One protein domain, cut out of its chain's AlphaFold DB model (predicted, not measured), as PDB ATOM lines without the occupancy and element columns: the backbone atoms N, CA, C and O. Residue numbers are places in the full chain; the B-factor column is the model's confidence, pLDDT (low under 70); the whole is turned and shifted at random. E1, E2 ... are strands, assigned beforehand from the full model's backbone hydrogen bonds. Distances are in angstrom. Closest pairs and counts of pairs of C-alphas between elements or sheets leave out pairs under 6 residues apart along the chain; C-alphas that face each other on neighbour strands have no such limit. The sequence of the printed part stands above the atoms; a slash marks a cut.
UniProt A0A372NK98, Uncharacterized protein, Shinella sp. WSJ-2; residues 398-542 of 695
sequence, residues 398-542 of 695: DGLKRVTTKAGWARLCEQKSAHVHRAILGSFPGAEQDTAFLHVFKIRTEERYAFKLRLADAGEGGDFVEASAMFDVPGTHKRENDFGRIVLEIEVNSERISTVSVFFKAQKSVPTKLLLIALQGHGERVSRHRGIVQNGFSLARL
ATOM      1  N   ASP A 398     217.023 178.709 280.539       83.69
ATOM      2  CA  ASP A 398     216.384 178.997 281.829       83.69
ATOM      3  C   ASP A 398     215.027 179.653 281.546       83.69
ATOM      4  O   ASP A 398     214.943 180.617 280.783       83.69
ATOM      5  N   GLY A 399     213.939 179.049 282.026       83.19
ATOM      6  CA  GLY A 399     212.562 179.416 281.673       83.19
ATOM      7  C   GLY A 399     212.155 179.215 280.201       83.19
ATOM      8  O   GLY A 399     210.971 179.323 279.883       83.19
ATOM      9  N   LEU A 400     213.081 178.932 279.280       85.12
ATOM     10  CA  LEU A 400     212.806 178.718 277.854       85.12
ATOM     11  C   LEU A 400     212.711 177.227 277.506       85.12
ATOM     12  O   LEU A 400     213.542 176.418 277.905       85.12
ATOM     13  N   LYS A 401     211.740 176.874 276.658       88.44
ATOM     14  CA  LYS A 401     211.611 175.549 276.037       88.44
ATOM     15  C   LYS A 401     211.956 175.629 274.552       88.44
ATOM     16  O   LYS A 401     211.331 176.385 273.811       88.44
ATOM     17  N   ARG A 402     212.863 174.767 274.083       88.25
ATOM     18  CA  ARG A 402     213.051 174.506 272.647       88.25
ATOM     19  C   ARG A 402     211.833 173.743 272.103       88.25
ATOM     20  O   ARG A 402     211.446 172.723 272.668       88.25
ATOM     21  N   VAL A 403     211.210 174.251 271.040       86.69
ATOM     22  CA  VAL A 403     209.971 173.695 270.458       86.69
ATOM     23  C   VAL A 403     210.245 172.949 269.157       86.69
ATOM     24  O   VAL A 403     209.735 171.849 268.975       86.69
ATOM     25  N   THR A 404     211.070 173.509 268.273       83.00
ATOM     26  CA  THR A 404     211.483 172.871 267.015       83.00
ATOM     27  C   THR A 404     212.920 173.235 266.659       83.00
ATOM     28  O   THR A 404     213.420 174.297 267.039       83.00
ATOM     29  N   THR A 405     213.567 172.371 265.879       80.38
ATOM     30  CA  THR A 405     214.753 172.713 265.089       80.38
ATOM     31  C   THR A 405     214.466 172.454 263.612       80.38
ATOM     32  O   THR A 405     214.015 171.371 263.246       80.38
ATOM     33  N   LYS A 406     214.683 173.449 262.743       78.44
ATOM     34  CA  LYS A 406     214.500 173.315 261.286       78.44
ATOM     35  C   LYS A 406     215.474 174.232 260.552       78.44
ATOM     36  O   LYS A 406     215.540 175.415 260.859       78.44
ATOM     37  N   ALA A 407     216.219 173.691 259.585       77.12
ATOM     38  CA  ALA A 407     217.162 174.445 258.745       77.12
ATOM     39  C   ALA A 407     218.124 175.366 259.540       77.12
ATOM     40  O   ALA A 407     218.272 176.543 259.228       77.12
ATOM     41  N   GLY A 408     218.733 174.850 260.616       76.44
ATOM     42  CA  GLY A 408     219.668 175.604 261.468       76.44
ATOM     43  C   GLY A 408     219.027 176.568 262.479       76.44
ATOM     44  O   GLY A 408     219.733 177.081 263.345       76.44
ATOM     45  N   TRP A 409     217.706 176.771 262.428       84.38
ATOM     46  CA  TRP A 409     216.958 177.551 263.416       84.38
ATOM     47  C   TRP A 409     216.493 176.680 264.582       84.38
ATOM     48  O   TRP A 409     215.901 175.624 264.363       84.38
ATOM     49  N   ALA A 410     216.702 177.152 265.810       87.25
ATOM     50  CA  ALA A 410     216.126 176.633 267.044       87.25
ATOM     51  C   ALA A 410     215.038 177.594 267.545       87.25
ATOM     52  O   ALA A 410     215.331 178.720 267.948       87.25
ATOM     53  N   ARG A 411     213.781 177.141 267.533       88.56
ATOM     54  CA  ARG A 411     212.631 177.903 268.034       88.56
ATOM     55  C   ARG A 411     212.505 177.735 269.543       88.56
ATOM     56  O   ARG A 411     212.405 176.602 270.023       88.56
ATOM     57  N   LEU A 412     212.499 178.840 270.281       87.75
ATOM     58  CA  LEU A 412     212.440 178.899 271.741       87.75
ATOM     59  C   LEU A 412     211.146 179.596 272.178       87.75
ATOM     60  O   LEU A 412     210.909 180.734 271.790       87.75
ATOM     61  N   CYS A 413     210.329 178.943 273.004       85.69
ATOM     62  CA  CYS A 413     209.123 179.528 273.599       85.69
ATOM     63  C   CYS A 413     209.280 179.682 275.115       85.69
ATOM     64  O   CYS A 413     209.975 178.901 275.767       85.69
ATOM     65  N   GLU A 414     208.601 180.673 275.686       81.25
ATOM     66  CA  GLU A 414     208.625 180.952 277.121       81.25
ATOM     67  C   GLU A 414     207.761 179.958 277.913       81.25
ATOM     68  O   GLU A 414     206.633 179.630 277.537       81.25
ATOM     69  N   GLN A 415     208.275 179.478 279.046       79.00
ATOM     70  CA  GLN A 415     207.504 178.694 280.009       79.00
ATOM     71  C   GLN A 415     206.866 179.627 281.045       79.00
ATOM     72  O   GLN A 415     207.502 180.552 281.548       79.00
ATOM     73  N   LYS A 416     205.595 179.370 281.381       62.88
ATOM     74  CA  LYS A 416     204.758 180.249 282.223       62.88
ATOM     75  C   LYS A 416     205.227 180.410 283.680       62.88
ATOM     76  O   LYS A 416     204.681 181.255 284.377       62.88
ATOM     77  N   SER A 417     206.163 179.588 284.152       58.97
ATOM     78  CA  SER A 417     206.551 179.475 285.567       58.97
ATOM     79  C   SER A 417     207.858 180.184 285.943       58.97
ATOM     80  O   SER A 417     208.243 180.134 287.106       58.97
ATOM     81  N   ALA A 418     208.558 180.812 284.993       58.06
ATOM     82  CA  ALA A 418     209.826 181.498 285.247       58.06
ATOM     83  C   ALA A 418     209.653 183.024 285.261       58.06
ATOM     84  O   ALA A 418     208.976 183.581 284.398       58.06
ATOM     85  N   HIS A 419     210.308 183.704 286.207       63.31
ATOM     86  CA  HIS A 419     210.340 185.173 286.278       63.31
ATOM     87  C   HIS A 419     211.316 185.816 285.277       63.31
ATOM     88  O   HIS A 419     211.251 187.022 285.046       63.31
ATOM     89  N   VAL A 420     212.244 185.037 284.711       72.12
ATOM     90  CA  VAL A 420     213.217 185.489 283.709       72.12
ATOM     91  C   VAL A 420     213.455 184.363 282.706       72.12
ATOM     92  O   VAL A 420     213.628 183.213 283.099       72.12
ATOM     93  N   HIS A 421     213.506 184.704 281.420       83.25
ATOM     94  CA  HIS A 421     213.670 183.759 280.315       83.25
ATOM     95  C   HIS A 421     215.022 183.990 279.642       83.25
ATOM     96  O   HIS A 421     215.264 185.081 279.122       83.25
ATOM     97  N   ARG A 422     215.921 183.000 279.674       87.88
ATOM     98  CA  ARG A 422     217.328 183.150 279.267       87.88
ATOM     99  C   ARG A 422     217.794 182.022 278.351       87.88
ATOM    100  O   ARG A 422     217.503 180.854 278.597       87.88
ATOM    101  N   ALA A 423     218.590 182.373 277.348       88.62
ATOM    102  CA  ALA A 423     219.381 181.447 276.545       88.62
ATOM    103  C   ALA A 423     220.867 181.811 276.664       88.62
ATOM    104  O   ALA A 423     221.245 182.965 276.449       88.62
ATOM    105  N   ILE A 424     221.718 180.837 276.993       89.88
ATOM    106  CA  ILE A 424     223.170 181.055 277.038       89.88
ATOM    107  C   ILE A 424     223.735 180.943 275.620       89.88
ATOM    108  O   ILE A 424     223.652 179.890 274.985       89.88
ATOM    109  N   LEU A 425     224.301 182.039 275.114       86.69
ATOM    110  CA  LEU A 425     224.866 182.128 273.765       86.69
ATOM    111  C   LEU A 425     226.296 181.580 273.689       86.69
ATOM    112  O   LEU A 425     226.693 181.015 272.670       86.69
ATOM    113  N   GLY A 426     227.055 181.718 274.776       84.12
ATOM    114  CA  GLY A 426     228.412 181.200 274.904       84.12
ATOM    115  C   GLY A 426     228.946 181.336 276.327       84.12
ATOM    116  O   GLY A 426     228.454 182.148 277.112       84.12
ATOM    117  N   SER A 427     229.953 180.525 276.647       84.69
ATOM    118  CA  SER A 427     230.798 180.671 277.836       84.69
ATOM    119  C   SER A 427     232.228 180.911 277.368       84.69
ATOM    120  O   SER A 427     232.672 180.271 276.414       84.69
ATOM    121  N   PHE A 428     232.928 181.824 278.026       82.12
ATOM    122  CA  PHE A 428     234.262 182.274 277.658       82.12
ATOM    123  C   PHE A 428     235.170 182.087 278.879       82.12
ATOM    124  O   PHE A 428     234.763 182.450 279.988       82.12
ATOM    125  N   PRO A 429     236.363 181.484 278.727       78.69
ATOM    126  CA  PRO A 429     237.308 181.379 279.833       78.69
ATOM    127  C   PRO A 429     237.706 182.780 280.312       78.69
ATOM    128  O   PRO A 429     237.572 183.754 279.569       78.69
ATOM    129  N   GLY A 430     238.214 182.871 281.545       75.31
ATOM    130  CA  GLY A 430     238.854 184.092 282.029       75.31
ATOM    131  C   GLY A 430     240.093 184.354 281.184       75.31
ATOM    132  O   GLY A 430     241.126 183.724 281.391       75.31
ATOM    133  N   ALA A 431     239.942 185.199 280.171       59.53
ATOM    134  CA  ALA A 431     241.041 185.626 279.329       59.53
ATOM    135  C   ALA A 431     241.840 186.717 280.045       59.53
ATOM    136  O   ALA A 431     241.321 187.401 280.931       59.53
ATOM    137  N   GLU A 432     243.097 186.881 279.637       60.09
ATOM    138  CA  GLU A 432     243.952 187.964 280.116       60.09
ATOM    139  C   GLU A 432     243.227 189.307 279.980       60.09
ATOM    140  O   GLU A 432     242.478 189.533 279.012       60.09
ATOM    141  N   GLN A 433     243.445 190.181 280.972       54.31
ATOM    142  CA  GLN A 433     242.945 191.550 280.925       54.31
ATOM    143  C   GLN A 433     243.328 192.147 279.568       54.31
ATOM    144  O   GLN A 433     244.440 191.968 279.092       54.31
ATOM    145  N   ASP A 434     242.341 192.788 278.948       55.59
ATOM    146  CA  ASP A 434     242.344 193.340 277.594       55.59
ATOM    147  C   ASP A 434     241.792 192.510 276.424       55.59
ATOM    148  O   ASP A 434     241.441 193.114 275.404       55.59
ATOM    149  N   THR A 435     241.512 191.212 276.586       62.06
ATOM    150  CA  THR A 435     240.888 190.412 275.510       62.06
ATOM    151  C   THR A 435     239.442 190.845 275.199       62.06
ATOM    152  O   THR A 435     238.548 190.768 276.047       62.06
ATOM    153  N   ALA A 436     239.189 191.252 273.951       63.56
ATOM    154  CA  ALA A 436     237.852 191.527 273.420       63.56
ATOM    155  C   ALA A 436     237.321 190.356 272.574       63.56
ATOM    156  O   ALA A 436     238.072 189.674 271.880       63.56
ATOM    157  N   PHE A 437     236.005 190.161 272.595       71.06
ATOM    158  CA  PHE A 437     235.302 189.070 271.927       71.06
ATOM    159  C   PHE A 437     234.211 189.600 270.990       71.06
ATOM    160  O   PHE A 437     233.591 190.633 271.253       71.06
ATOM    161  N   LEU A 438     233.929 188.840 269.928       70.00
ATOM    162  CA  LEU A 438     232.782 189.029 269.043       70.00
ATOM    163  C   LEU A 438     231.930 187.756 269.028       70.00
ATOM    164  O   LEU A 438     232.446 186.651 268.864       70.00
ATOM    165  N   HIS A 439     230.615 187.915 269.138       74.38
ATOM    166  CA  HIS A 439     229.640 186.852 268.921       74.38
ATOM    167  C   HIS A 439     228.572 187.320 267.928       74.38
ATOM    168  O   HIS A 439     228.046 188.419 268.074       74.38
ATOM    169  N   VAL A 440     228.234 186.495 266.933       76.69
ATOM    170  CA  VAL A 440     227.245 186.839 265.894       76.69
ATOM    171  C   VAL A 440     226.192 185.742 265.786       76.69
ATOM    172  O   VAL A 440     226.519 184.558 265.674       76.69
ATOM    173  N   PHE A 441     224.919 186.132 265.803       83.06
ATOM    174  CA  PHE A 441     223.785 185.221 265.646       83.06
ATOM    175  C   PHE A 441     222.649 185.868 264.849       83.06
ATOM    176  O   PHE A 441     222.534 187.092 264.777       83.06
ATOM    177  N   LYS A 442     221.801 185.030 264.244       84.75
ATOM    178  CA  LYS A 442     220.552 185.448 263.598       84.75
ATOM    179  C   LYS A 442     219.392 185.195 264.564       84.75
ATOM    180  O   LYS A 442     219.366 184.170 265.248       84.75
ATOM    181  N   ILE A 443     218.421 186.100 264.609       88.19
ATOM    182  CA  ILE A 443     217.215 185.974 265.434       88.19
ATOM    183  C   ILE A 443     215.971 186.421 264.662       88.19
ATOM    184  O   ILE A 443     215.968 187.439 263.978       88.19
ATOM    185  N   ARG A 444     214.909 185.623 264.761       87.44
ATOM    186  CA  ARG A 444     213.563 185.929 264.267       87.44
ATOM    187  C   ARG A 444     212.700 186.270 265.463       87.44
ATOM    188  O   ARG A 444     212.527 185.437 266.350       87.44
ATOM    189  N   THR A 445     212.183 187.492 265.476       77.88
ATOM    190  CA  THR A 445     211.521 188.057 266.652       77.88
ATOM    191  C   THR A 445     210.163 187.425 266.953       77.88
ATOM    192  O   THR A 445     209.806 187.397 268.115       77.88
ATOM    193  N   GLU A 446     209.416 186.898 265.969       70.38
ATOM    194  CA  GLU A 446     208.150 186.140 266.177       70.38
ATOM    195  C   GLU A 446     207.192 186.753 267.242       70.38
ATOM    196  O   GLU A 446     206.613 186.039 268.052       70.38
ATOM    197  N   GLU A 447     207.007 188.087 267.214       64.50
ATOM    198  CA  GLU A 447     206.263 188.943 268.180       64.50
ATOM    199  C   GLU A 447     207.008 189.397 269.458       64.50
ATOM    200  O   GLU A 447     206.550 190.320 270.139       64.50
ATOM    201  N   ARG A 448     208.178 188.838 269.772       67.06
ATOM    202  CA  ARG A 448     209.104 189.313 270.815       67.06
ATOM    203  C   ARG A 448     210.161 190.245 270.227       67.06
ATOM    204  O   ARG A 448     211.125 189.803 269.617       67.06
ATOM    205  N   TYR A 449     209.993 191.548 270.436       70.12
ATOM    206  CA  TYR A 449     210.853 192.572 269.826       70.12
ATOM    207  C   TYR A 449     211.985 193.078 270.730       70.12
ATOM    208  O   TYR A 449     213.049 193.431 270.232       70.12
ATOM    209  N   ALA A 450     211.783 193.108 272.051       80.00
ATOM    210  CA  ALA A 450     212.749 193.655 273.001       80.00
ATOM    211  C   ALA A 450     213.545 192.549 273.708       80.00
ATOM    212  O   ALA A 450     212.966 191.641 274.310       80.00
ATOM    213  N   PHE A 451     214.872 192.670 273.694       87.19
ATOM    214  CA  PHE A 451     215.788 191.728 274.336       87.19
ATOM    215  C   PHE A 451     216.849 192.456 275.157       87.19
ATOM    216  O   PHE A 451     217.181 193.623 274.921       87.19
ATOM    217  N   LYS A 452     217.410 191.721 276.114       90.69
ATOM    218  CA  LYS A 452     218.595 192.085 276.884       90.69
ATOM    219  C   LYS A 452     219.730 191.133 276.540       90.69
ATOM    220  O   LYS A 452     219.549 189.921 276.580       90.69
ATOM    221  N   LEU A 453     220.898 191.676 276.235       93.44
ATOM    222  CA  LEU A 453     222.145 190.928 276.145       93.44
ATOM    223  C   LEU A 453     223.003 191.287 277.347       93.44
ATOM    224  O   LEU A 453     223.299 192.461 277.571       93.44
ATOM    225  N   ARG A 454     223.373 190.273 278.125       93.38
ATOM    226  CA  ARG A 454     224.143 190.411 279.358       93.38
ATOM    227  C   ARG A 454     225.425 189.600 279.252       93.38
ATOM    228  O   ARG A 454     225.358 188.389 279.058       93.38
ATOM    229  N   LEU A 455     226.566 190.257 279.420       93.19
ATOM    230  CA  LEU A 455     227.809 189.587 279.776       93.19
ATOM    231  C   LEU A 455     227.853 189.529 281.304       93.19
ATOM    232  O   LEU A 455     227.800 190.575 281.947       93.19
ATOM    233  N   ALA A 456     227.908 188.331 281.872       92.69
ATOM    234  CA  ALA A 456     227.960 188.114 283.316       92.69
ATOM    235  C   ALA A 456     229.161 187.246 283.693       92.69
ATOM    236  O   ALA A 456     229.651 186.472 282.864       92.69
ATOM    237  N   ASP A 457     229.592 187.344 284.946       91.94
ATOM    238  CA  ASP A 457     230.453 186.347 285.577       91.94
ATOM    239  C   ASP A 457     229.802 184.951 285.462       91.94
ATOM    240  O   ASP A 457     228.575 184.798 285.457       91.94
ATOM    241  N   ALA A 458     230.618 183.913 285.301       88.50
ATOM    242  CA  ALA A 458     230.148 182.538 285.262       88.50
ATOM    243  C   ALA A 458     229.736 181.994 286.642       88.50
ATOM    244  O   ALA A 458     228.992 181.002 286.663       88.50
ATOM    245  N   GLY A 459     230.223 182.599 287.734       86.38
ATOM    246  CA  GLY A 459     229.929 182.253 289.125       86.38
ATOM    247  C   GLY A 459     228.553 182.721 289.619       86.38
ATOM    248  O   GLY A 459     227.906 183.587 289.029       86.38
ATOM    249  N   GLU A 460     228.079 182.129 290.716       76.00
ATOM    250  CA  GLU A 460     226.783 182.481 291.301       76.00
ATOM    251  C   GLU A 460     226.820 183.873 291.949       76.00
ATOM    252  O   GLU A 460     227.681 184.170 292.771       76.00
ATOM    253  N   GLY A 461     225.867 184.734 291.576       76.31
ATOM    254  CA  GLY A 461     225.732 186.084 292.134       76.31
ATOM    255  C   GLY A 461     226.753 187.119 291.640       76.31
ATOM    256  O   GLY A 461     226.748 188.233 292.155       76.31
ATOM    257  N   GLY A 462     227.603 186.779 290.666       82.44
ATOM    258  CA  GLY A 462     228.658 187.669 290.180       82.44
ATOM    259  C   GLY A 462     228.182 188.861 289.334       82.44
ATOM    260  O   GLY A 462     227.024 188.961 288.914       82.44
ATOM    261  N   ASP A 463     229.120 189.774 289.090       91.62
ATOM    262  CA  ASP A 463     228.899 191.033 288.377       91.62
ATOM    263  C   ASP A 463     228.491 190.839 286.903       91.62
ATOM    264  O   ASP A 463     228.691 189.784 286.293       91.62
ATOM    265  N   PHE A 464     227.913 191.884 286.300       94.94
ATOM    266  CA  PHE A 464     227.512 191.865 284.895       94.94
ATOM    267  C   PHE A 464     227.482 193.253 284.239       94.94
ATOM    268  O   PHE A 464     227.286 194.273 284.900       94.94
ATOM    269  N   VAL A 465     227.560 193.272 282.906       93.12
ATOM    270  CA  VAL A 465     227.193 194.412 282.050       93.12
ATOM    271  C   VAL A 465     226.074 193.989 281.096       93.12
ATOM    272  O   VAL A 465     226.062 192.869 280.584       93.12
ATOM    273  N   GLU A 466     225.094 194.861 280.862       94.94
ATOM    274  CA  GLU A 466     223.886 194.528 280.098       94.94
ATOM    275  C   GLU A 466     223.472 195.655 279.150       94.94
ATOM    276  O   GLU A 466     223.334 196.801 279.572       94.94
ATOM    277  N   ALA A 467     223.190 195.316 277.889       90.69
ATOM    278  CA  ALA A 467     222.556 196.195 276.910       90.69
ATOM    279  C   ALA A 467     221.140 195.711 276.567       90.69
ATOM    280  O   ALA A 467     220.892 194.520 276.405       90.69
ATOM    281  N   SER A 468     220.203 196.655 276.445       90.69
ATOM    282  CA  SER A 468     218.824 196.406 275.999       90.69
ATOM    283  C   SER A 468     218.603 197.028 274.623       90.69
ATOM    284  O   SER A 468     219.035 198.163 274.396       90.69
ATOM    285  N   ALA A 469     217.906 196.322 273.735       85.25
ATOM    286  CA  ALA A 469     217.568 196.819 272.404       85.25
ATOM    287  C   ALA A 469     216.265 196.214 271.865       85.25
ATOM    288  O   ALA A 469     215.814 195.162 272.326       85.25
ATOM    289  N   MET A 470     215.680 196.882 270.869       85.19
ATOM    290  CA  MET A 470     214.616 196.325 270.034       85.19
ATOM    291  C   MET A 470     215.265 195.705 268.803       85.19
ATOM    292  O   MET A 470     215.861 196.416 268.004       85.19
ATOM    293  N   PHE A 471     215.210 194.383 268.680       84.31
ATOM    294  CA  PHE A 471     215.975 193.666 267.662       84.31
ATOM    295  C   PHE A 471     215.350 193.765 266.264       84.31
ATOM    296  O   PHE A 471     216.039 193.539 265.280       84.31
ATOM    297  N   ASP A 472     214.078 194.142 266.142       77.75
ATOM    298  CA  ASP A 472     213.426 194.442 264.862       77.75
ATOM    299  C   ASP A 472     213.659 195.881 264.368       77.75
ATOM    300  O   ASP A 472     213.149 196.254 263.310       77.75
ATOM    301  N   VAL A 473     214.440 196.676 265.105       75.19
ATOM    302  CA  VAL A 473     214.858 198.026 264.723       75.19
ATOM    303  C   VAL A 473     216.376 198.027 264.517       75.19
ATOM    304  O   VAL A 473     217.107 197.670 265.441       75.19
ATOM    305  N   PRO A 474     216.892 198.429 263.340       75.12
ATOM    306  CA  PRO A 474     218.330 198.505 263.129       75.12
ATOM    307  C   PRO A 474     218.949 199.614 263.991       75.12
ATOM    308  O   PRO A 474     218.401 200.716 264.086       75.12
ATOM    309  N   GLY A 475     220.101 199.344 264.607       77.06
ATOM    310  CA  GLY A 475     220.733 200.295 265.522       77.06
ATOM    311  C   GLY A 475     221.957 199.764 266.264       77.06
ATOM    312  O   GLY A 475     222.284 198.578 266.215       77.06
ATOM    313  N   THR A 476     222.629 200.669 266.983       79.25
ATOM    314  CA  THR A 476     223.822 200.369 267.785       79.25
ATOM    315  C   THR A 476     223.580 200.707 269.254       79.25
ATOM    316  O   THR A 476     223.236 201.840 269.588       79.25
ATOM    317  N   HIS A 477     223.804 199.750 270.156       86.12
ATOM    318  CA  HIS A 477     223.516 199.888 271.588       86.12
ATOM    319  C   HIS A 477     224.776 199.607 272.410       86.12
ATOM    320  O   HIS A 477     225.296 198.497 272.376       86.12
ATOM    321  N   LYS A 478     225.276 200.601 273.155       86.62
ATOM    322  CA  LYS A 478     226.549 200.521 273.901       86.62
ATOM    323  C   LYS A 478     226.317 200.651 275.409       86.62
ATOM    324  O   LYS A 478     225.557 201.530 275.831       86.62
ATOM    325  N   ARG A 479     226.942 199.787 276.214       92.75
ATOM    326  CA  ARG A 479     226.912 199.800 277.689       92.75
ATOM    327  C   ARG A 479     228.259 199.364 278.262       92.75
ATOM    328  O   ARG A 479     228.928 198.518 277.678       92.75
ATOM    329  N   GLU A 480     228.642 199.960 279.382       92.44
ATOM    330  CA  GLU A 480     229.950 199.788 280.020       92.44
ATOM    331  C   GLU A 480     229.825 200.063 281.525       92.44
ATOM    332  O   GLU A 480     229.040 200.927 281.920       92.44
ATOM    333  N   ASN A 481     230.541 199.291 282.344       93.31
ATOM    334  CA  ASN A 481     230.712 199.456 283.791       93.31
ATOM    335  C   ASN A 481     231.991 198.720 284.252       93.31
ATOM    336  O   ASN A 481     232.660 198.088 283.439       93.31
ATOM    337  N   ASP A 482     232.275 198.743 285.555       92.56
ATOM    338  CA  ASP A 482     233.460 198.153 286.208       92.56
ATOM    339  C   ASP A 482     233.640 196.630 286.004       92.56
ATOM    340  O   ASP A 482     234.659 196.051 286.387       92.56
ATOM    341  N   PHE A 483     232.635 195.941 285.458       92.19
ATOM    342  CA  PHE A 483     232.747 194.537 285.072       92.19
ATOM    343  C   PHE A 483     233.209 194.374 283.623       92.19
ATOM    344  O   PHE A 483     233.964 193.452 283.304       92.19
ATOM    345  N   GLY A 484     232.760 195.252 282.728       91.50
ATOM    346  CA  GLY A 484     233.051 195.142 281.312       91.50
ATOM    347  C   GLY A 484     232.220 196.057 280.425       91.50
ATOM    348  O   GLY A 484     231.426 196.887 280.863       91.50
ATOM    349  N   ARG A 485     232.385 195.847 279.123       87.69
ATOM    350  CA  ARG A 485     231.724 196.583 278.048       87.69
ATOM    351  C   ARG A 485     230.995 195.624 277.121       87.69
ATOM    352  O   ARG A 485     231.511 194.554 276.805       87.69
ATOM    353  N   ILE A 486     229.828 196.041 276.637       90.06
ATOM    354  CA  ILE A 486     229.063 195.359 275.593       90.06
ATOM    355  C   ILE A 486     228.537 196.369 274.562       90.06
ATOM    356  O   ILE A 486     228.016 197.437 274.898       90.06
ATOM    357  N   VAL A 487     228.690 196.031 273.285       80.19
ATOM    358  CA  VAL A 487     228.187 196.783 272.133       80.19
ATOM    359  C   VAL A 487     227.389 195.831 271.254       80.19
ATOM    360  O   VAL A 487     227.890 194.786 270.849       80.19
ATOM    361  N   LEU A 488     226.148 196.207 270.970       83.88
ATOM    362  CA  LEU A 488     225.265 195.514 270.043       83.88
ATOM    363  C   LEU A 488     225.204 196.311 268.748       83.88
ATOM    364  O   LEU A 488     224.938 197.511 268.799       83.88
ATOM    365  N   GLU A 489     225.377 195.646 267.616       72.94
ATOM    366  CA  GLU A 489     225.013 196.147 266.293       72.94
ATOM    367  C   GLU A 489     223.919 195.237 265.738       72.94
ATOM    368  O   GLU A 489     224.054 194.012 265.735       72.94
ATOM    369  N   ILE A 490     222.800 195.846 265.354       81.19
ATOM    370  CA  ILE A 490     221.584 195.155 264.931       81.19
ATOM    371  C   ILE A 490     221.289 195.586 263.503       81.19
ATOM    372  O   ILE A 490     221.005 196.758 263.244       81.19
ATOM    373  N   GLU A 491     221.321 194.626 262.587       73.94
ATOM    374  CA  GLU A 491     220.850 194.788 261.216       73.94
ATOM    375  C   GLU A 491     219.564 193.992 261.029       73.94
ATOM    376  O   GLU A 491     219.471 192.856 261.489       73.94
ATOM    377  N   VAL A 492     218.576 194.560 260.338       75.06
ATOM    378  CA  VAL A 492     217.260 193.934 260.150       75.06
ATOM    379  C   VAL A 492     216.968 193.829 258.661       75.06
ATOM    380  O   VAL A 492     216.978 194.835 257.950       75.06
ATOM    381  N   ASN A 493     216.736 192.609 258.176       71.56
ATOM    382  CA  ASN A 493     216.415 192.372 256.771       71.56
ATOM    383  C   ASN A 493     214.912 192.591 256.476       71.56
ATOM    384  O   ASN A 493     214.101 192.846 257.366       71.56
ATOM    385  N   SER A 494     214.524 192.457 255.205       62.28
ATOM    386  CA  SER A 494     213.130 192.585 254.751       62.28
ATOM    387  C   SER A 494     212.168 191.542 255.338       62.28
ATOM    388  O   SER A 494     210.973 191.801 255.404       62.28
ATOM    389  N   GLU A 495     212.672 190.398 255.804       61.53
ATOM    390  CA  GLU A 495     211.903 189.346 256.491       61.53
ATOM    391  C   GLU A 495     211.779 189.595 258.011       61.53
ATOM    392  O   GLU A 495     211.291 188.735 258.744       61.53
ATOM    393  N   ARG A 496     212.254 190.748 258.514       71.12
ATOM    394  CA  ARG A 496     212.402 191.059 259.952       71.12
ATOM    395  C   ARG A 496     213.254 190.032 260.712       71.12
ATOM    396  O   ARG A 496     213.073 189.822 261.911       71.12
ATOM    397  N   ILE A 497     214.205 189.407 260.017       78.75
ATOM    398  CA  ILE A 497     215.308 188.679 260.640       78.75
ATOM    399  C   ILE A 497     216.362 189.693 261.046       78.75
ATOM    400  O   ILE A 497     216.844 190.463 260.211       78.75
ATOM    401  N   SER A 498     216.753 189.634 262.309       83.94
ATOM    402  CA  SER A 498     217.836 190.434 262.851       83.94
ATOM    403  C   SER A 498     219.138 189.640 262.803       83.94
ATOM    404  O   SER A 498     219.214 188.536 263.350       83.94
ATOM    405  N   THR A 499     220.177 190.202 262.198       82.06
ATOM    406  CA  THR A 499     221.561 189.794 262.457       82.06
ATOM    407  C   THR A 499     222.060 190.643 263.618       82.06
ATOM    408  O   THR A 499     221.987 191.870 263.561       82.06
ATOM    409  N   VAL A 500     222.527 189.995 264.685       83.12
ATOM    410  CA  VAL A 500     222.981 190.670 265.903       83.12
ATOM    411  C   VAL A 500     224.456 190.364 266.118       83.12
ATOM    412  O   VAL A 500     224.830 189.225 266.408       83.12
ATOM    413  N   SER A 501     225.278 191.403 265.988       79.88
ATOM    414  CA  SER A 501     226.708 191.385 266.283       79.88
ATOM    415  C   SER A 501     226.932 191.930 267.689       79.88
ATOM    416  O   SER A 501     226.534 193.048 268.010       79.88
ATOM    417  N   VAL A 502     227.552 191.122 268.546       78.12
ATOM    418  CA  VAL A 502     227.785 191.419 269.961       78.12
ATOM    419  C   VAL A 502     229.280 191.485 270.212       78.12
ATOM    420  O   VAL A 502     229.945 190.454 270.307       78.12
ATOM    421  N   PHE A 503     229.805 192.696 270.344       77.44
ATOM    422  CA  PHE A 503     231.170 192.924 270.798       77.44
ATOM    423  C   PHE A 503     231.156 193.062 272.313       77.44
ATOM    424  O   PHE A 503     230.333 193.804 272.854       77.44
ATOM    425  N   PHE A 504     232.065 192.395 273.012       80.88
ATOM    426  CA  PHE A 504     232.156 192.527 274.459       80.88
ATOM    427  C   PHE A 504     233.576 192.317 274.979       80.88
ATOM    428  O   PHE A 504     234.400 191.666 274.342       80.88
ATOM    429  N   LYS A 505     233.864 192.892 276.143       83.69
ATOM    430  CA  LYS A 505     235.159 192.806 276.826       83.69
ATOM    431  C   LYS A 505     234.909 192.818 278.327       83.69
ATOM    432  O   LYS A 505     234.251 193.733 278.818       83.69
ATOM    433  N   ALA A 506     235.413 191.817 279.042       85.00
ATOM    434  CA  ALA A 506     235.452 191.845 280.499       85.00
ATOM    435  C   ALA A 506     236.659 192.683 280.952       85.00
ATOM    436  O   ALA A 506     237.730 192.604 280.354       85.00
ATOM    437  N   GLN A 507     236.487 193.496 281.994       85.50
ATOM    438  CA  GLN A 507     237.585 194.210 282.664       85.50
ATOM    439  C   GLN A 507     238.206 193.358 283.791       85.50
ATOM    440  O   GLN A 507     239.352 193.573 284.193       85.50
ATOM    441  N   LYS A 508     237.466 192.351 284.273       86.75
ATOM    442  CA  LYS A 508     237.907 191.380 285.283       86.75
ATOM    443  C   LYS A 508     238.331 190.071 284.610       86.75
ATOM    444  O   LYS A 508     237.611 189.562 283.754       86.75
ATOM    445  N   SER A 509     239.469 189.510 285.027       87.12
ATOM    446  CA  SER A 509     239.958 188.200 284.563       87.12
ATOM    447  C   SER A 509     239.211 187.064 285.276       87.12
ATOM    448  O   SER A 509     239.728 186.406 286.177       87.12
ATOM    449  N   VAL A 510     237.939 186.892 284.917       88.06
ATOM    450  CA  VAL A 510     237.046 185.842 285.427       88.06
ATOM    451  C   VAL A 510     236.364 185.135 284.254       88.06
ATOM    452  O   VAL A 510     236.147 185.763 283.214       88.06
ATOM    453  N   PRO A 511     236.014 183.840 284.359       89.62
ATOM    454  CA  PRO A 511     235.206 183.182 283.339       89.62
ATOM    455  C   PRO A 511     233.858 183.893 283.187       89.62
ATOM    456  O   PRO A 511     233.226 184.246 284.179       89.62
ATOM    457  N   THR A 512     233.397 184.095 281.953       90.12
ATOM    458  CA  THR A 512     232.167 184.854 281.672       90.12
ATOM    459  C   THR A 512     231.179 184.076 280.811       90.12
ATOM    460  O   THR A 512     231.528 183.128 280.104       90.12
ATOM    461  N   LYS A 513     229.907 184.474 280.865       92.06
ATOM    462  CA  LYS A 513     228.812 183.926 280.056       92.06
ATOM    463  C   LYS A 513     228.098 185.060 279.330       92.06
ATOM    464  O   LYS A 513     227.771 186.078 279.939       92.06
ATOM    465  N   LEU A 514     227.811 184.864 278.042       91.62
ATOM    466  CA  LEU A 514     226.947 185.759 277.273       91.62
ATOM    467  C   LEU A 514     225.520 185.203 277.271       91.62
ATOM    468  O   LEU A 514     225.272 184.093 276.797       91.62
ATOM    469  N   LEU A 515     224.586 185.985 277.802       91.94
ATOM    470  CA  LEU A 515     223.192 185.612 278.018       91.94
ATOM    471  C   LEU A 515     222.279 186.479 277.149       91.94
ATOM    472  O   LEU A 515     222.337 187.707 277.227       91.94
ATOM    473  N   LEU A 516     221.393 185.847 276.381       91.62
ATOM    474  CA  LEU A 516     220.238 186.505 275.775       91.62
ATOM    475  C   LEU A 516     219.035 186.327 276.702       91.62
ATOM    476  O   LEU A 516     218.647 185.202 277.009       91.62
ATOM    477  N   ILE A 517     218.448 187.433 277.139       89.31
ATOM    478  CA  ILE A 517     217.327 187.485 278.075       89.31
ATOM    479  C   ILE A 517     216.121 188.091 277.346       89.31
ATOM    480  O   ILE A 517     216.201 189.213 276.836       89.31
ATOM    481  N   ALA A 518     215.004 187.365 277.298       83.62
ATOM    482  CA  ALA A 518     213.753 187.887 276.753       83.62
ATOM    483  C   ALA A 518     213.067 188.804 277.780       83.62
ATOM    484  O   ALA A 518     213.067 188.529 278.982       83.62
ATOM    485  N   LEU A 519     212.504 189.921 277.312       70.25
ATOM    486  CA  LEU A 519     211.842 190.902 278.170       70.25
ATOM    487  C   LEU A 519     210.330 190.678 278.224       70.25
ATOM    488  O   LEU A 519     209.619 190.949 277.255       70.25
ATOM    489  N   GLN A 520     209.822 190.295 279.396       61.94
ATOM    490  CA  GLN A 520     208.394 190.400 279.689       61.94
ATOM    491  C   GLN A 520     208.029 191.866 279.979       61.94
ATOM    492  O   GLN A 520     208.615 192.527 280.838       61.94
ATOM    493  N   GLY A 521     207.087 192.409 279.204       53.12
ATOM    494  CA  GLY A 521     206.741 193.830 279.228       53.12
ATOM    495  C   GLY A 521     205.901 194.234 280.442       53.12
ATOM    496  O   GLY A 521     204.678 194.160 280.389       53.12
ATOM    497  N   HIS A 522     206.545 194.752 281.491       44.19
ATOM    498  CA  HIS A 522     205.888 195.306 282.689       44.19
ATOM    499  C   HIS A 522     205.705 196.842 282.666       44.19
ATOM    500  O   HIS A 522     205.653 197.478 283.713       44.19
ATOM    501  N   GLY A 523     205.603 197.466 281.486       41.31
ATOM    502  CA  GLY A 523     205.425 198.919 281.360       41.31
ATOM    503  C   GLY A 523     204.372 199.317 280.327       41.31
ATOM    504  O   GLY A 523     204.346 198.779 279.219       41.31
ATOM    505  N   GLU A 524     203.546 200.315 280.652       39.16
ATOM    506  CA  GLU A 524     202.433 200.782 279.807       39.16
ATOM    507  C   GLU A 524     202.865 201.241 278.405       39.16
ATOM    508  O   GLU A 524     202.114 201.082 277.446       39.16
ATOM    509  N   ARG A 525     204.100 201.732 278.230       38.78
ATOM    510  CA  ARG A 525     204.637 202.091 276.901       38.78
ATOM    511  C   ARG A 525     204.973 200.892 276.005       38.78
ATOM    512  O   ARG A 525     205.048 201.065 274.795       38.78
ATOM    513  N   VAL A 526     205.125 199.689 276.564       41.09
ATOM    514  CA  VAL A 526     205.355 198.437 275.810       41.09
ATOM    515  C   VAL A 526     204.022 197.719 275.504       41.09
ATOM    516  O   VAL A 526     203.979 196.731 274.777       41.09
ATOM    517  N   SER A 527     202.898 198.234 276.022       35.22
ATOM    518  CA  SER A 527     201.594 197.549 276.052       35.22
ATOM    519  C   SER A 527     200.936 197.259 274.698       35.22
ATOM    520  O   SER A 527     200.043 196.412 274.648       35.22
ATOM    521  N   ARG A 528     201.359 197.911 273.602       37.91
ATOM    522  CA  ARG A 528     200.750 197.729 272.267       37.91
ATOM    523  C   ARG A 528     200.928 196.321 271.696       37.91
ATOM    524  O   ARG A 528     200.121 195.908 270.871       37.91
ATOM    525  N   HIS A 529     201.927 195.572 272.166       45.41
ATOM    526  CA  HIS A 529     202.139 194.180 271.779       45.41
ATOM    527  C   HIS A 529     202.317 193.313 273.027       45.41
ATOM    528  O   HIS A 529     203.430 192.979 273.430       45.41
ATOM    529  N   ARG A 530     201.190 192.917 273.638       42.19
ATOM    530  CA  ARG A 530     201.142 191.815 274.613       42.19
ATOM    531  C   ARG A 530     201.414 190.488 273.891       42.19
ATOM    532  O   ARG A 530     200.495 189.702 273.689       42.19
ATOM    533  N   GLY A 531     202.662 190.267 273.472       47.03
ATOM    534  CA  GLY A 531     203.067 189.038 272.791       47.03
ATOM    535  C   GLY A 531     202.695 187.829 273.644       47.03
ATOM    536  O   GLY A 531     203.072 187.762 274.824       47.03
ATOM    537  N   ILE A 532     201.914 186.920 273.064       52.78
ATOM    538  CA  ILE A 532     201.369 185.747 273.748       52.78
ATOM    539  C   ILE A 532     202.554 184.909 274.241       52.78
ATOM    540  O   ILE A 532     203.479 184.674 273.482       52.78
ATOM    541  N   VAL A 533     202.547 184.417 275.485       49.59
ATOM    542  CA  VAL A 533     203.678 183.631 276.053       49.59
ATOM    543  C   VAL A 533     203.979 182.347 275.244       49.59
ATOM    544  O   VAL A 533     205.067 181.787 275.316       49.59
ATOM    545  N   GLN A 534     203.017 181.887 274.438       55.91
ATOM    546  CA  GLN A 534     203.179 180.783 273.484       55.91
ATOM    547  C   GLN A 534     203.996 181.172 272.235       55.91
ATOM    548  O   GLN A 534     204.598 180.299 271.609       55.91
ATOM    549  N   ASN A 535     204.037 182.460 271.894       62.56
ATOM    550  CA  ASN A 535     204.770 183.015 270.764       62.56
ATOM    551  C   ASN A 535     206.192 183.338 271.234       62.56
ATOM    552  O   ASN A 535     206.417 184.137 272.142       62.56
ATOM    553  N   GLY A 536     207.133 182.578 270.683       77.69
ATOM    554  CA  GLY A 536     208.524 182.561 271.100       77.69
ATOM    555  C   GLY A 536     209.409 183.482 270.268       77.69
ATOM    556  O   GLY A 536     208.992 184.538 269.812       77.69
ATOM    557  N   PHE A 537     210.640 183.040 270.051       87.00
ATOM    558  CA  PHE A 537     211.567 183.583 269.065       87.00
ATOM    559  C   PHE A 537     212.425 182.439 268.518       87.00
ATOM    560  O   PHE A 537     212.627 181.430 269.198       87.00
ATOM    561  N   SER A 538     212.950 182.572 267.302       88.25
ATOM    562  CA  SER A 538     213.885 181.582 266.751       88.25
ATOM    563  C   SER A 538     215.300 182.141 266.702       88.25
ATOM    564  O   SER A 538     215.504 183.256 266.231       88.25
ATOM    565  N   LEU A 539     216.283 181.358 267.154       89.44
ATOM    566  CA  LEU A 539     217.715 181.652 267.030       89.44
ATOM    567  C   LEU A 539     218.344 180.773 265.952       89.44
ATOM    568  O   LEU A 539     218.019 179.592 265.864       89.44
ATOM    569  N   ALA A 540     219.296 181.305 265.193       83.50
ATOM    570  CA  ALA A 540     220.184 180.513 264.353       83.50
ATOM    571  C   ALA A 540     221.636 180.963 264.521       83.50
ATOM    572  O   ALA A 540     221.943 182.155 264.609       83.50
ATOM    573  N   ARG A 541     222.543 179.984 264.516       74.31
ATOM    574  CA  ARG A 541     223.980 180.240 264.410       74.31
ATOM    575  C   ARG A 541     224.282 180.756 263.002       74.31
ATOM    576  O   ARG A 541     223.752 180.222 262.031       74.31
ATOM    577  N   LEU A 542     225.178 181.734 262.884       65.94
ATOM    578  CA  LEU A 542     225.797 182.053 261.599       65.94
ATOM    579  C   LEU A 542     226.727 180.886 261.211       65.94
ATOM    580  O   LEU A 542     227.753 180.664 261.858       65.94
TER     581      LEU A 542
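Overview. This is residues 398 to 542 of the 695 residues of an uncharacterized protein of Shinella sp. WSJ-2 (UniProt A0A372NK98). Two twisted sheets lie partly face to face as an uneven sandwich: the four strands E3, E10, E5 and E6 face the E4, E9, E8, E7 part of a seven-strand sheet, and E6 comes beside E7 and E8. The rest of the large sheet, E11, E2 and E1, turns away with the twist, with E1 running crosswise to E3 near its first residues. The printed part has 145 residues, with no named helix and eleven named strands, E1 to E11 along the chain, which hold 83 of them: the class is all strand. Both sheets are antiparallel, in the orders E1 - E2 - E11 - E4 - E9 - E8 - E7 and E3 - E10 - E5 - E6. The whole is compact, with a radius of gyration of the C-alphas of 15.1 A and spans of 42 by 33 by 32 A.

Arrangement. Start at E1, residues 400 to 406, an edge strand; it makes a hairpin with E2, residues 409 to 414, where N 401 and O 413 are 2.8 A apart. Next comes E11, residues 537 to 541, with N 410 and O 539 at 2.8 A, then E4, residues 436 to 444, with N 444 and O 538 at 2.8 A. Beyond it find E9, residues 497 to 506, where N 437 and O 504 are 2.8 A apart. E7, residues 475 to 481, E8, residues 484 to 492, and E9 form a meander, each strand the antiparallel neighbour of the one before; look at N 486 and O 479, 2.8 A, and N 485 and O 505, 2.8 A. In the other sheet, E3, residues 421 to 428, bends by 55 degrees at residue 425 and pairs with E10, residues 512 to 518, through N 423 and O 516, 2.8 A. E10 pairs with E5, residues 450 to 457, through N 515 and O 454, 2.8 A, and E5 with E6, residues 464 to 470, through N 453 and O 467, 2.8 A. Between the sheets, the closest C-alphas of E6 and E7 are those of Ala 467 and Arg 479, 5.7 A, and of E1 and E3 those of Leu 400 and His 421, 5.7 A. E3 and E4 are near each other; E1 and E10 are apart.

Along the chain. Find C-alpha 400 at (212.806, 178.718, 277.854), where E1 begins. E9, the longest strand, runs 28.5 A from C-alpha 497 at (215.308, 188.679, 260.640); E4 measures 26.6 A and E8 26.4 A. E11 ends at C-alpha 541, (223.980, 180.240, 264.410).

Size, cuts and confidence. The C-alphas of Glu 432 and Arg 528 are the two farthest apart, 45.0 A. The printed part has no cut; the long link is residues 519 to 536, E10 to E11. The pLDDT is under 70 at 31 residues of the printed part, among them residues 520 to 535.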